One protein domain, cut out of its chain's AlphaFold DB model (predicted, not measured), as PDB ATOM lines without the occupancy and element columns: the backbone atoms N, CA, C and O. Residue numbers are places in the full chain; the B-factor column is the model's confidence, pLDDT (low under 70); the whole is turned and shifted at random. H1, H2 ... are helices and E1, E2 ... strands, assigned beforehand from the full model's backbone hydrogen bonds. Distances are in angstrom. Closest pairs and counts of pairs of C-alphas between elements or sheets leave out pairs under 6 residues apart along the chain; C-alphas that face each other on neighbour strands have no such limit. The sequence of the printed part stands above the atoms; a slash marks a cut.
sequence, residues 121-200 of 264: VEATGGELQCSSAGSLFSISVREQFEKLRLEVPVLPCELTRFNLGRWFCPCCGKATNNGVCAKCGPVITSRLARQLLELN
ATOM      1  N   VAL A 121     217.000 139.515 214.487       86.75
ATOM      2  CA  VAL A 121     217.598 139.172 213.193       86.75
ATOM      3  C   VAL A 121     219.109 139.324 213.287       86.75
ATOM      4  O   VAL A 121     219.595 140.137 214.066       86.75
ATOM      5  N   GLU A 122     219.858 138.538 212.525       83.62
ATOM      6  CA  GLU A 122     221.306 138.717 212.449       83.62
ATOM      7  C   GLU A 122     221.625 139.976 211.632       83.62
ATOM      8  O   GLU A 122     221.132 140.147 210.516       83.62
ATOM      9  N   ALA A 123     222.408 140.877 212.218       79.12
ATOM     10  CA  ALA A 123     222.912 142.080 211.579       79.12
ATOM     11  C   ALA A 123     224.314 141.848 211.005       79.12
ATOM     12  O   ALA A 123     225.002 140.870 211.311       79.12
ATOM     13  N   THR A 124     224.760 142.784 210.171       73.75
ATOM     14  CA  THR A 124     226.089 142.754 209.562       73.75
ATOM     15  C   THR A 124     227.170 142.694 210.644       73.75
ATOM     16  O   THR A 124     227.243 143.579 211.492       73.75
ATOM     17  N   GLY A 125     228.007 141.651 210.623       74.62
ATOM     18  CA  GLY A 125     229.038 141.423 211.643       74.62
ATOM     19  C   GLY A 125     228.670 140.404 212.729       74.62
ATOM     20  O   GLY A 125     229.456 140.206 213.650       74.62
ATOM     21  N   GLY A 126     227.520 139.729 212.623       79.38
ATOM     22  CA  GLY A 126     227.133 138.637 213.529       79.38
ATOM     23  C   GLY A 126     226.484 139.098 214.838       79.38
ATOM     24  O   GLY A 126     226.282 138.310 215.758       79.38
ATOM     25  N   GLU A 127     226.147 140.378 214.949       82.94
ATOM     26  CA  GLU A 127     225.344 140.897 216.056       82.94
ATOM     27  C   GLU A 127     223.865 140.540 215.867       82.94
ATOM     28  O   GLU A 127     223.417 140.252 214.757       82.94
ATOM     29  N   LEU A 128     223.077 140.574 216.942       80.31
ATOM     30  CA  LEU A 128     221.623 140.451 216.834       80.31
ATOM     31  C   LEU A 128     220.987 141.835 216.861       80.31
ATOM     32  O   LEU A 128     221.276 142.633 217.741       80.31
ATOM     33  N   GLN A 129     220.061 142.103 215.950       82.19
ATOM     34  CA  GLN A 129     219.273 143.325 215.923       82.19
ATOM     35  C   GLN A 129     217.806 143.034 216.215       82.19
ATOM     36  O   GLN A 129     217.207 142.118 215.656       82.19
ATOM     37  N   CYS A 130     217.185 143.846 217.065       82.50
ATOM     38  CA  CYS A 130     215.743 143.798 217.250       82.50
ATOM     39  C   CYS A 130     215.019 144.410 216.055       82.50
ATOM     40  O   CYS A 130     215.180 145.592 215.765       82.50
ATOM     41  N   SER A 131     214.141 143.626 215.436       78.25
ATOM     42  CA  SER A 131     213.309 144.061 214.307       78.25
ATOM     43  C   SER A 131     212.375 145.235 214.623       78.25
ATOM     44  O   SER A 131     212.061 146.014 213.731       78.25
ATOM     45  N   SER A 132     211.929 145.382 215.877       75.88
ATOM     46  CA  SER A 132     210.999 146.452 216.262       75.88
ATOM     47  C   SER A 132     211.698 147.734 216.709       75.88
ATOM     48  O   SER A 132     211.211 148.816 216.406       75.88
ATOM     49  N   ALA A 133     212.789 147.623 217.473       71.81
ATOM     50  CA  ALA A 133     213.443 148.775 218.099       71.81
ATOM     51  C   ALA A 133     214.765 149.172 217.419       71.81
ATOM     52  O   ALA A 133     215.315 150.224 217.722       71.81
ATOM     53  N   GLY A 134     215.317 148.318 216.551       70.00
ATOM     54  CA  GLY A 134     216.638 148.510 215.942       70.00
ATOM     55  C   GLY A 134     217.815 148.304 216.903       70.00
ATOM     56  O   GLY A 134     218.961 148.449 216.484       70.00
ATOM     57  N   SER A 135     217.549 147.948 218.165       72.69
ATOM     58  CA  SER A 135     218.543 147.690 219.210       72.69
ATOM     59  C   SER A 135     219.501 146.569 218.815       72.69
ATOM     60  O   SER A 135     219.031 145.485 218.461       72.69
ATOM     61  N   LEU A 136     220.807 146.805 218.938       77.81
ATOM     62  CA  LEU A 136     221.844 145.807 218.681       77.81
ATOM     63  C   LEU A 136     222.261 145.101 219.973       77.81
ATOM     64  O   LEU A 136     222.361 145.720 221.030       77.81
ATOM     65  N   PHE A 137     222.514 143.804 219.866       76.88
ATOM     66  CA  PHE A 137     223.052 142.949 220.911       76.88
ATOM     67  C   PHE A 137     224.360 142.353 220.406       76.88
ATOM     68  O   PHE A 137     224.423 141.820 219.295       76.88
ATOM     69  N   SER A 138     225.391 142.419 221.244       80.94
ATOM     70  CA  SER A 138     226.721 141.935 220.893       80.94
ATOM     71  C   SER A 138     226.741 140.430 220.615       80.94
ATOM     72  O   SER A 138     225.890 139.665 221.082       80.94
ATOM     73  N   ILE A 139     227.785 139.994 219.911       82.38
ATOM     74  CA  ILE A 139     228.044 138.579 219.609       82.38
ATOM     75  C   ILE A 139     228.055 137.732 220.894       82.38
ATOM     76  O   ILE A 139     227.473 136.653 220.934       82.38
ATOM     77  N   SER A 140     228.618 138.246 221.992       80.75
ATOM     78  CA  SER A 140     228.644 137.530 223.274       80.75
ATOM     79  C   SER A 140     227.251 137.303 223.874       80.75
ATOM     80  O   SER A 140     227.033 136.303 224.556       80.75
ATOM     81  N   VAL A 141     226.296 138.212 223.643       78.94
ATOM     82  CA  VAL A 141     224.897 138.019 224.061       78.94
ATOM     83  C   VAL A 141     224.209 137.003 223.153       78.94
ATOM     84  O   VAL A 141     223.488 136.138 223.654       78.94
ATOM     85  N   ARG A 142     224.476 137.052 221.840       82.81
ATOM     86  CA  ARG A 142     224.000 136.042 220.884       82.81
ATOM     87  C   ARG A 142     224.410 134.636 221.313       82.81
ATOM     88  O   ARG A 142     223.548 133.778 221.459       82.81
ATOM     89  N   GLU A 143     225.689 134.422 221.603       83.62
ATOM     90  CA  GLU A 143     226.211 133.122 222.045       83.62
ATOM     91  C   GLU A 143     225.534 132.622 223.330       83.62
ATOM     92  O   GLU A 143     225.288 131.427 223.492       83.62
ATOM     93  N   GLN A 144     225.204 133.519 224.264       79.00
ATOM     94  CA  GLN A 144     224.469 133.135 225.472       79.00
ATOM     95  C   GLN A 144     223.028 132.733 225.169       79.00
ATOM     96  O   GLN A 144     222.537 131.759 225.736       79.00
ATOM     97  N   PHE A 145     222.351 133.447 224.270       80.56
ATOM     98  CA  PHE A 145     221.012 133.062 223.829       80.56
ATOM     99  C   PHE A 145     221.021 131.726 223.088       80.56
ATOM    100  O   PHE A 145     220.117 130.920 223.287       80.56
ATOM    101  N   GLU A 146     222.049 131.452 222.289       82.44
ATOM    102  CA  GLU A 146     222.235 130.152 221.642       82.44
ATOM    103  C   GLU A 146     222.423 129.033 222.666       82.44
ATOM    104  O   GLU A 146     221.723 128.025 222.598       82.44
ATOM    105  N   LYS A 147     223.274 129.235 223.678       76.44
ATOM    106  CA  LYS A 147     223.457 128.267 224.773       76.44
ATOM    107  C   LYS A 147     222.151 127.983 225.519       76.44
ATOM    108  O   LYS A 147     221.804 126.825 225.717       76.44
ATOM    109  N   LEU A 148     221.374 129.021 225.841       72.25
ATOM    110  CA  LEU A 148     220.064 128.888 226.500       72.25
ATOM    111  C   LEU A 148     219.013 128.143 225.666       72.25
ATOM    112  O   LEU A 148     218.004 127.693 226.203       72.25
ATOM    113  N   ARG A 149     219.198 128.051 224.347       69.69
ATOM    114  CA  ARG A 149     218.311 127.268 223.480       69.69
ATOM    115  C   ARG A 149     218.674 125.792 223.457       69.69
ATOM    116  O   ARG A 149     217.790 124.967 223.242       69.69
ATOM    117  N   LEU A 150     219.953 125.480 223.626       65.38
ATOM    118  CA  LEU A 150     220.477 124.118 223.576       65.38
ATOM    119  C   LEU A 150     220.407 123.428 224.942       65.38
ATOM    120  O   LEU A 150     220.244 122.213 225.009       65.38
ATOM    121  N   GLU A 151     220.485 124.199 226.022       58.25
ATOM    122  CA  GLU A 151     220.529 123.692 227.387       58.25
ATOM    123  C   GLU A 151     219.311 124.186 228.170       58.25
ATOM    124  O   GLU A 151     219.034 125.382 228.210       58.25
ATOM    125  N   VAL A 152     218.585 123.276 228.829       51.53
ATOM    126  CA  VAL A 152     217.624 123.664 229.872       51.53
ATOM    127  C   VAL A 152     218.454 124.051 231.095       51.53
ATOM    128  O   VAL A 152     219.079 123.167 231.687       51.53
ATOM    129  N   PRO A 153     218.521 125.334 231.485       50.91
ATOM    130  CA  PRO A 153     219.413 125.733 232.558       50.91
ATOM    131  C   PRO A 153     218.914 125.157 233.884       50.91
ATOM    132  O   PRO A 153     217.835 125.495 234.377       50.91
ATOM    133  N   VAL A 154     219.729 124.283 234.470       46.19
ATOM    134  CA  VAL A 154     219.574 123.832 235.852       46.19
ATOM    135  C   VAL A 154     219.957 125.007 236.747       46.19
ATOM    136  O   VAL A 154     221.079 125.509 236.697       46.19
ATOM    137  N   LEU A 155     218.999 125.499 237.527       51.50
ATOM    138  CA  LEU A 155     219.222 126.645 238.398       51.50
ATOM    139  C   LEU A 155     220.080 126.271 239.613       51.50
ATOM    140  O   LEU A 155     219.775 125.278 240.276       51.50
ATOM    141  N   PRO A 156     221.058 127.106 240.006       44.91
ATOM    142  CA  PRO A 156     221.488 127.149 241.398       44.91
ATOM    143  C   PRO A 156     220.319 127.647 242.270       44.91
ATOM    144  O   PRO A 156     219.580 128.543 241.861       44.91
ATOM    145  N   CYS A 157     220.154 127.071 243.468       39.47
ATOM    146  CA  CYS A 157     219.014 127.280 244.384       39.47
ATOM    147  C   CYS A 157     218.705 128.737 244.777       39.47
ATOM    148  O   CYS A 157     217.666 128.999 245.377       39.47
ATOM    149  N   GLU A 158     219.550 129.701 244.424       43.50
ATOM    150  CA  GLU A 158     219.356 131.112 244.736       43.50
ATOM    151  C   GLU A 158     219.240 131.937 243.451       43.50
ATOM    152  O   GLU A 158     220.165 132.632 243.026       43.50
ATOM    153  N   LEU A 159     218.060 131.898 242.823       48.69
ATOM    154  CA  LEU A 159     217.641 132.993 241.950       48.69
ATOM    155  C   LEU A 159     217.526 134.245 242.817       48.69
ATOM    156  O   LEU A 159     216.496 134.497 243.445       48.69
ATOM    157  N   THR A 160     218.593 135.037 242.856       48.88
ATOM    158  CA  THR A 160     218.529 136.418 243.328       48.88
ATOM    159  C   THR A 160     217.493 137.127 242.467       48.88
ATOM    160  O   THR A 160     217.753 137.468 241.316       48.88
ATOM    161  N   ARG A 161     216.275 137.278 242.995       49.78
ATOM    162  CA  ARG A 161     215.180 137.969 242.314       49.78
ATOM    163  C   ARG A 161     215.663 139.375 241.970       49.78
ATOM    164  O   ARG A 161     215.910 140.173 242.869       49.78
ATOM    165  N   PHE A 162     215.805 139.680 240.686       57.47
ATOM    166  CA  PHE A 162     216.058 141.039 240.227       57.47
ATOM    167  C   PHE A 162     214.743 141.600 239.671       57.47
ATOM    168  O   PHE A 162     214.232 141.158 238.646       57.47
ATOM    169  N   ASN A 163     214.150 142.548 240.396       54.34
ATOM    170  CA  ASN A 163     212.919 143.228 239.992       54.34
ATOM    171  C   ASN A 163     213.269 144.371 239.033       54.34
ATOM    172  O   ASN A 163     213.359 145.526 239.437       54.34
ATOM    173  N   LEU A 164     213.516 144.045 237.764       53.72
ATOM    174  CA  LEU A 164     213.867 145.026 236.729       53.72
ATOM    175  C   LEU A 164     212.805 145.074 235.624       53.72
ATOM    176  O   LEU A 164     213.122 144.957 234.449       53.72
ATOM    177  N   GLY A 165     211.532 145.215 235.993       62.00
ATOM    178  CA  GLY A 165     210.437 145.358 235.029       62.00
ATOM    179  C   GLY A 165     210.007 144.054 234.348       62.00
ATOM    180  O   GLY A 165     210.317 142.951 234.801       62.00
ATOM    181  N   ARG A 166     209.214 144.182 233.277       72.25
ATOM    182  CA  ARG A 166     208.654 143.047 232.531       72.25
ATOM    183  C   ARG A 166     209.642 142.590 231.462       72.25
ATOM    184  O   ARG A 166     209.900 143.322 230.516       72.25
ATOM    185  N   TRP A 167     210.129 141.362 231.596       81.94
ATOM    186  CA  TRP A 167     211.047 140.742 230.641       81.94
ATOM    187  C   TRP A 167     210.337 139.709 229.767       81.94
ATOM    188  O   TRP A 167     209.296 139.159 230.140       81.94
ATOM    189  N   PHE A 168     210.932 139.405 228.618       84.69
ATOM    190  CA  PHE A 168     210.458 138.396 227.676       84.69
ATOM    191  C   PHE A 168     211.511 137.311 227.456       84.69
ATOM    192  O   PHE A 168     212.712 137.556 227.488       84.69
ATOM    193  N   CYS A 169     211.055 136.078 227.262       84.81
ATOM    194  CA  CYS A 169     211.909 134.920 227.062       84.81
ATOM    195  C   CYS A 169     212.613 135.013 225.698       84.81
ATOM    196  O   CYS A 169     211.910 135.032 224.684       84.81
ATOM    197  N   PRO A 170     213.957 134.970 225.637       84.50
ATOM    198  CA  PRO A 170     214.682 135.018 224.365       84.50
ATOM    199  C   PRO A 170     214.373 133.849 223.421       84.50
ATOM    200  O   PRO A 170     214.523 133.978 222.211       84.50
ATOM    201  N   CYS A 171     213.899 132.718 223.953       83.38
ATOM    202  CA  CYS A 171     213.623 131.514 223.167       83.38
ATOM    203  C   CYS A 171     212.201 131.472 222.588       83.38
ATOM    204  O   CYS A 171     211.987 130.871 221.542       83.38
ATOM    205  N   CYS A 172     211.205 132.054 223.269       81.94
ATOM    206  CA  CYS A 172     209.798 131.930 222.854       81.94
ATOM    207  C   CYS A 172     208.990 133.232 222.881       81.94
ATOM    208  O   CYS A 172     207.781 133.197 222.650       81.94
ATOM    209  N   GLY A 173     209.612 134.356 223.242       83.06
ATOM    210  CA  GLY A 173     208.989 135.679 223.273       83.06
ATOM    211  C   GLY A 173     207.931 135.881 224.361       83.06
ATOM    212  O   GLY A 173     207.420 136.985 224.510       83.06
ATOM    213  N   LYS A 174     207.585 134.859 225.154       86.06
ATOM    214  CA  LYS A 174     206.598 134.999 226.237       86.06
ATOM    215  C   LYS A 174     207.174 135.769 227.418       86.06
ATOM    216  O   LYS A 174     208.355 135.633 227.730       86.06
ATOM    217  N   ALA A 175     206.320 136.521 228.106       84.19
ATOM    218  CA  ALA A 175     206.707 137.214 229.328       84.19
ATOM    219  C   ALA A 175     207.265 136.224 230.365       84.19
ATOM    220  O   ALA A 175     206.752 135.111 230.517       84.19
ATOM    221  N   THR A 176     208.317 136.636 231.060       81.06
ATOM    222  CA  THR A 176     208.911 135.877 232.159       81.06
ATOM    223  C   THR A 176     208.470 136.470 233.492       81.06
ATOM    224  O   THR A 176     208.160 137.656 233.595       81.06
ATOM    225  N   ASN A 177     208.428 135.629 234.520       78.44
ATOM    226  CA  ASN A 177     208.229 136.052 235.898       78.44
ATOM    227  C   ASN A 177     209.552 135.848 236.642       78.44
ATOM    228  O   ASN A 177     210.020 134.715 236.749       78.44
ATOM    229  N   ASN A 178     210.184 136.934 237.096       73.31
ATOM    230  CA  ASN A 178     211.508 136.911 237.737       73.31
ATOM    231  C   ASN A 178     212.578 136.161 236.915       73.31
ATOM    232  O   ASN A 178     213.353 135.378 237.457       73.31
ATOM    233  N   GLY A 179     212.577 136.342 235.589       74.12
ATOM    234  CA  GLY A 179     213.524 135.675 234.691       74.12
ATOM    235  C   GLY A 179     213.207 134.207 234.376       74.12
ATOM    236  O   GLY A 179     213.958 133.566 233.637       74.12
ATOM    237  N   VAL A 180     212.077 133.681 234.863       78.19
ATOM    238  CA  VAL A 180     211.593 132.325 234.571       78.19
ATOM    239  C   VAL A 180     210.441 132.369 233.567       78.19
ATOM    240  O   VAL A 180     209.440 133.060 233.754       78.19
ATOM    241  N   CYS A 181     210.577 131.623 232.475       79.44
ATOM    242  CA  CYS A 181     209.537 131.396 231.484       79.44
ATOM    243  C   CYS A 181     208.729 130.142 231.834       79.44
ATOM    244  O   CYS A 181     209.293 129.075 232.046       79.44
ATOM    245  N   ALA A 182     207.399 130.224 231.781       76.81
ATOM    246  CA  ALA A 182     206.533 129.064 232.018       76.81
ATOM    247  C   ALA A 182     206.704 127.934 230.979       76.81
ATOM    248  O   ALA A 182     206.360 126.793 231.259       76.81
ATOM    249  N   LYS A 183     207.207 128.247 229.774       78.69
ATOM    250  CA  LYS A 183     207.406 127.268 228.691       78.69
ATOM    251  C   LYS A 183     208.844 126.755 228.616       78.69
ATOM    252  O   LYS A 183     209.054 125.563 228.450       78.69
ATOM    253  N   CYS A 184     209.814 127.664 228.680       73.94
ATOM    254  CA  CYS A 184     211.233 127.344 228.488       73.94
ATOM    255  C   CYS A 184     211.978 127.125 229.809       73.94
ATOM    256  O   CYS A 184     213.141 126.745 229.792       73.94
ATOM    257  N   GLY A 185     211.324 127.380 230.942       70.88
ATOM    258  CA  GLY A 185     211.965 127.356 232.244       70.88
ATOM    259  C   GLY A 185     212.783 128.624 232.509       70.88
ATOM    260  O   GLY A 185     212.476 129.697 231.978       70.88
ATOM    261  N   PRO A 186     213.797 128.544 233.373       65.12
ATOM    262  CA  PRO A 186     214.657 129.672 233.715       65.12
ATOM    263  C   PRO A 186     215.384 130.159 232.461       65.12
ATOM    264  O   PRO A 186     215.901 129.350 231.712       65.12
ATOM    265  N   VAL A 187     215.399 131.460 232.183       70.94
ATOM    266  CA  VAL A 187     215.992 131.964 230.924       70.94
ATOM    267  C   VAL A 187     216.744 133.277 231.080       70.94
ATOM    268  O   VAL A 187     217.581 133.592 230.244       70.94
ATOM    269  N   ILE A 188     216.482 134.049 232.135       73.62
ATOM    270  CA  ILE A 188     217.190 135.307 232.393       73.62
ATOM    271  C   ILE A 188     217.746 135.257 233.808       73.62
ATOM    272  O   ILE A 188     217.015 135.389 234.786       73.62
ATOM    273  N   THR A 189     219.053 135.039 233.912       72.56
ATOM    274  CA  THR A 189     219.779 135.080 235.186       72.56
ATOM    275  C   THR A 189     220.142 136.520 235.546       72.56
ATOM    276  O   THR A 189     220.225 137.376 234.668       72.56
ATOM    277  N   SER A 190     220.443 136.793 236.817       69.44
ATOM    278  CA  SER A 190     220.896 138.118 237.271       69.44
ATOM    279  C   SER A 190     222.143 138.602 236.519       69.44
ATOM    280  O   SER A 190     222.283 139.790 236.246       69.44
ATOM    281  N   ARG A 191     223.042 137.677 236.148       72.56
ATOM    282  CA  ARG A 191     224.238 137.974 235.346       72.56
ATOM    283  C   ARG A 191     223.868 138.391 233.925       72.56
ATOM    284  O   ARG A 191     224.346 139.421 233.467       72.56
ATOM    285  N   LEU A 192     223.006 137.623 233.260       74.81
ATOM    286  CA  LEU A 192     222.542 137.946 231.913       74.81
ATOM    287  C   LEU A 192     221.740 139.253 231.910       74.81
ATOM    288  O   LEU A 192     221.951 140.090 231.047       74.81
ATOM    289  N   ALA A 193     220.884 139.483 232.906       74.75
ATOM    290  CA  ALA A 193     220.155 140.738 233.051       74.75
ATOM    291  C   ALA A 193     221.090 141.944 233.199       74.75
ATOM    292  O   ALA A 193     220.861 142.961 232.554       74.75
ATOM    293  N   ARG A 194     222.170 141.828 233.990       69.88
ATOM    294  CA  ARG A 194     223.203 142.874 234.068       69.88
ATOM    295  C   ARG A 194     223.869 143.107 232.721       69.88
ATOM    296  O   ARG A 194     223.937 144.246 232.303       69.88
ATOM    297  N   GLN A 195     224.273 142.052 232.017       71.00
ATOM    298  CA  GLN A 195     224.891 142.191 230.694       71.00
ATOM    299  C   GLN A 195     223.938 142.819 229.673       71.00
ATOM    300  O   GLN A 195     224.354 143.636 228.865       71.00
ATOM    301  N   LEU A 196     222.652 142.480 229.728       73.19
ATOM    302  CA  LEU A 196     221.629 143.081 228.880       73.19
ATOM    303  C   LEU A 196     221.442 144.572 229.212       73.19
ATOM    304  O   LEU A 196     221.398 145.389 228.295       73.19
ATOM    305  N   LEU A 197     221.394 144.937 230.499       65.00
ATOM    306  CA  LEU A 197     221.246 146.323 230.962       65.00
ATOM    307  C   LEU A 197     222.494 147.186 230.753       65.00
ATOM    308  O   LEU A 197     222.369 148.354 230.408       65.00
ATOM    309  N   GLU A 198     223.689 146.633 230.941       53.16
ATOM    310  CA  GLU A 198     224.966 147.292 230.634       53.16
ATOM    311  C   GLU A 198     225.087 147.594 229.132       53.16
ATOM    312  O   GLU A 198     225.810 148.505 228.739       53.16
ATOM    313  N   LEU A 199     224.338 146.865 228.302       52.81
ATOM    314  CA  LEU A 199     224.298 146.999 226.849       52.81
ATOM    315  C   LEU A 199     223.002 147.650 226.343       52.81
ATOM    316  O   LEU A 199     222.709 147.538 225.155       52.81
ATOM    317  N   ASN A 200     222.213 148.307 227.208       52.56
ATOM    318  CA  ASN A 200     220.929 148.882 226.806       52.56
ATOM    319  C   ASN A 200     221.131 149.950 225.708       52.56
ATOM    320  O   ASN A 200     221.710 151.007 225.967       52.56
TER     321      ASN A 200
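This is residues 121 to 200 of the 264 residues of an uncharacterized protein of Paraburkholderia sp. GV060 (UniProt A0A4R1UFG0). This model has little regular structure: a small patch round the short strand E1 at one end, then two short helices, H1 and H2, joined by a long winding loop, residues 151 to 189. The printed part has 80 residues, 24 of them in named elements, in the order E1, H1, H2, mostly helix. It is compact, with a radius of gyration of the C-alphas of 12.5 A, and spans 38 by 26 by 20 A.

E1 is residues 128 to 130, with C-alpha 128 at (221.623, 140.451, 216.834). H1, residues 139 to 150, is 16.8 A long. H2, residues 190 to 198, is 12.0 A long and ends at C-alpha 198, (224.966, 147.292, 230.634).

E1 pairs with no named strand, but its residues 128 to 129 pair antiparallel with residues 121 to 122 and 136 to 137. The closest C-alphas of E1 and H1, Leu 128 and Arg 142, are 6.4 A apart. H1 and H2 are close but not clearly touching, the closest C-alphas being those of Val 141 and Leu 196, 7.7 A. They run opposite ways at a shallow tilt of 32 degrees. E1 and H2 are apart. In H1 and H2 every O i to N i+4 pair is within hydrogen-bond range.

The C-alphas farthest apart, Thr 124 and Cys 157, are 38.8 A apart. The printed part has no cut. The link from H1 to H2 is long. Mean pLDDT of the printed part is 71.3, with residues 149 to 165 among those under 70.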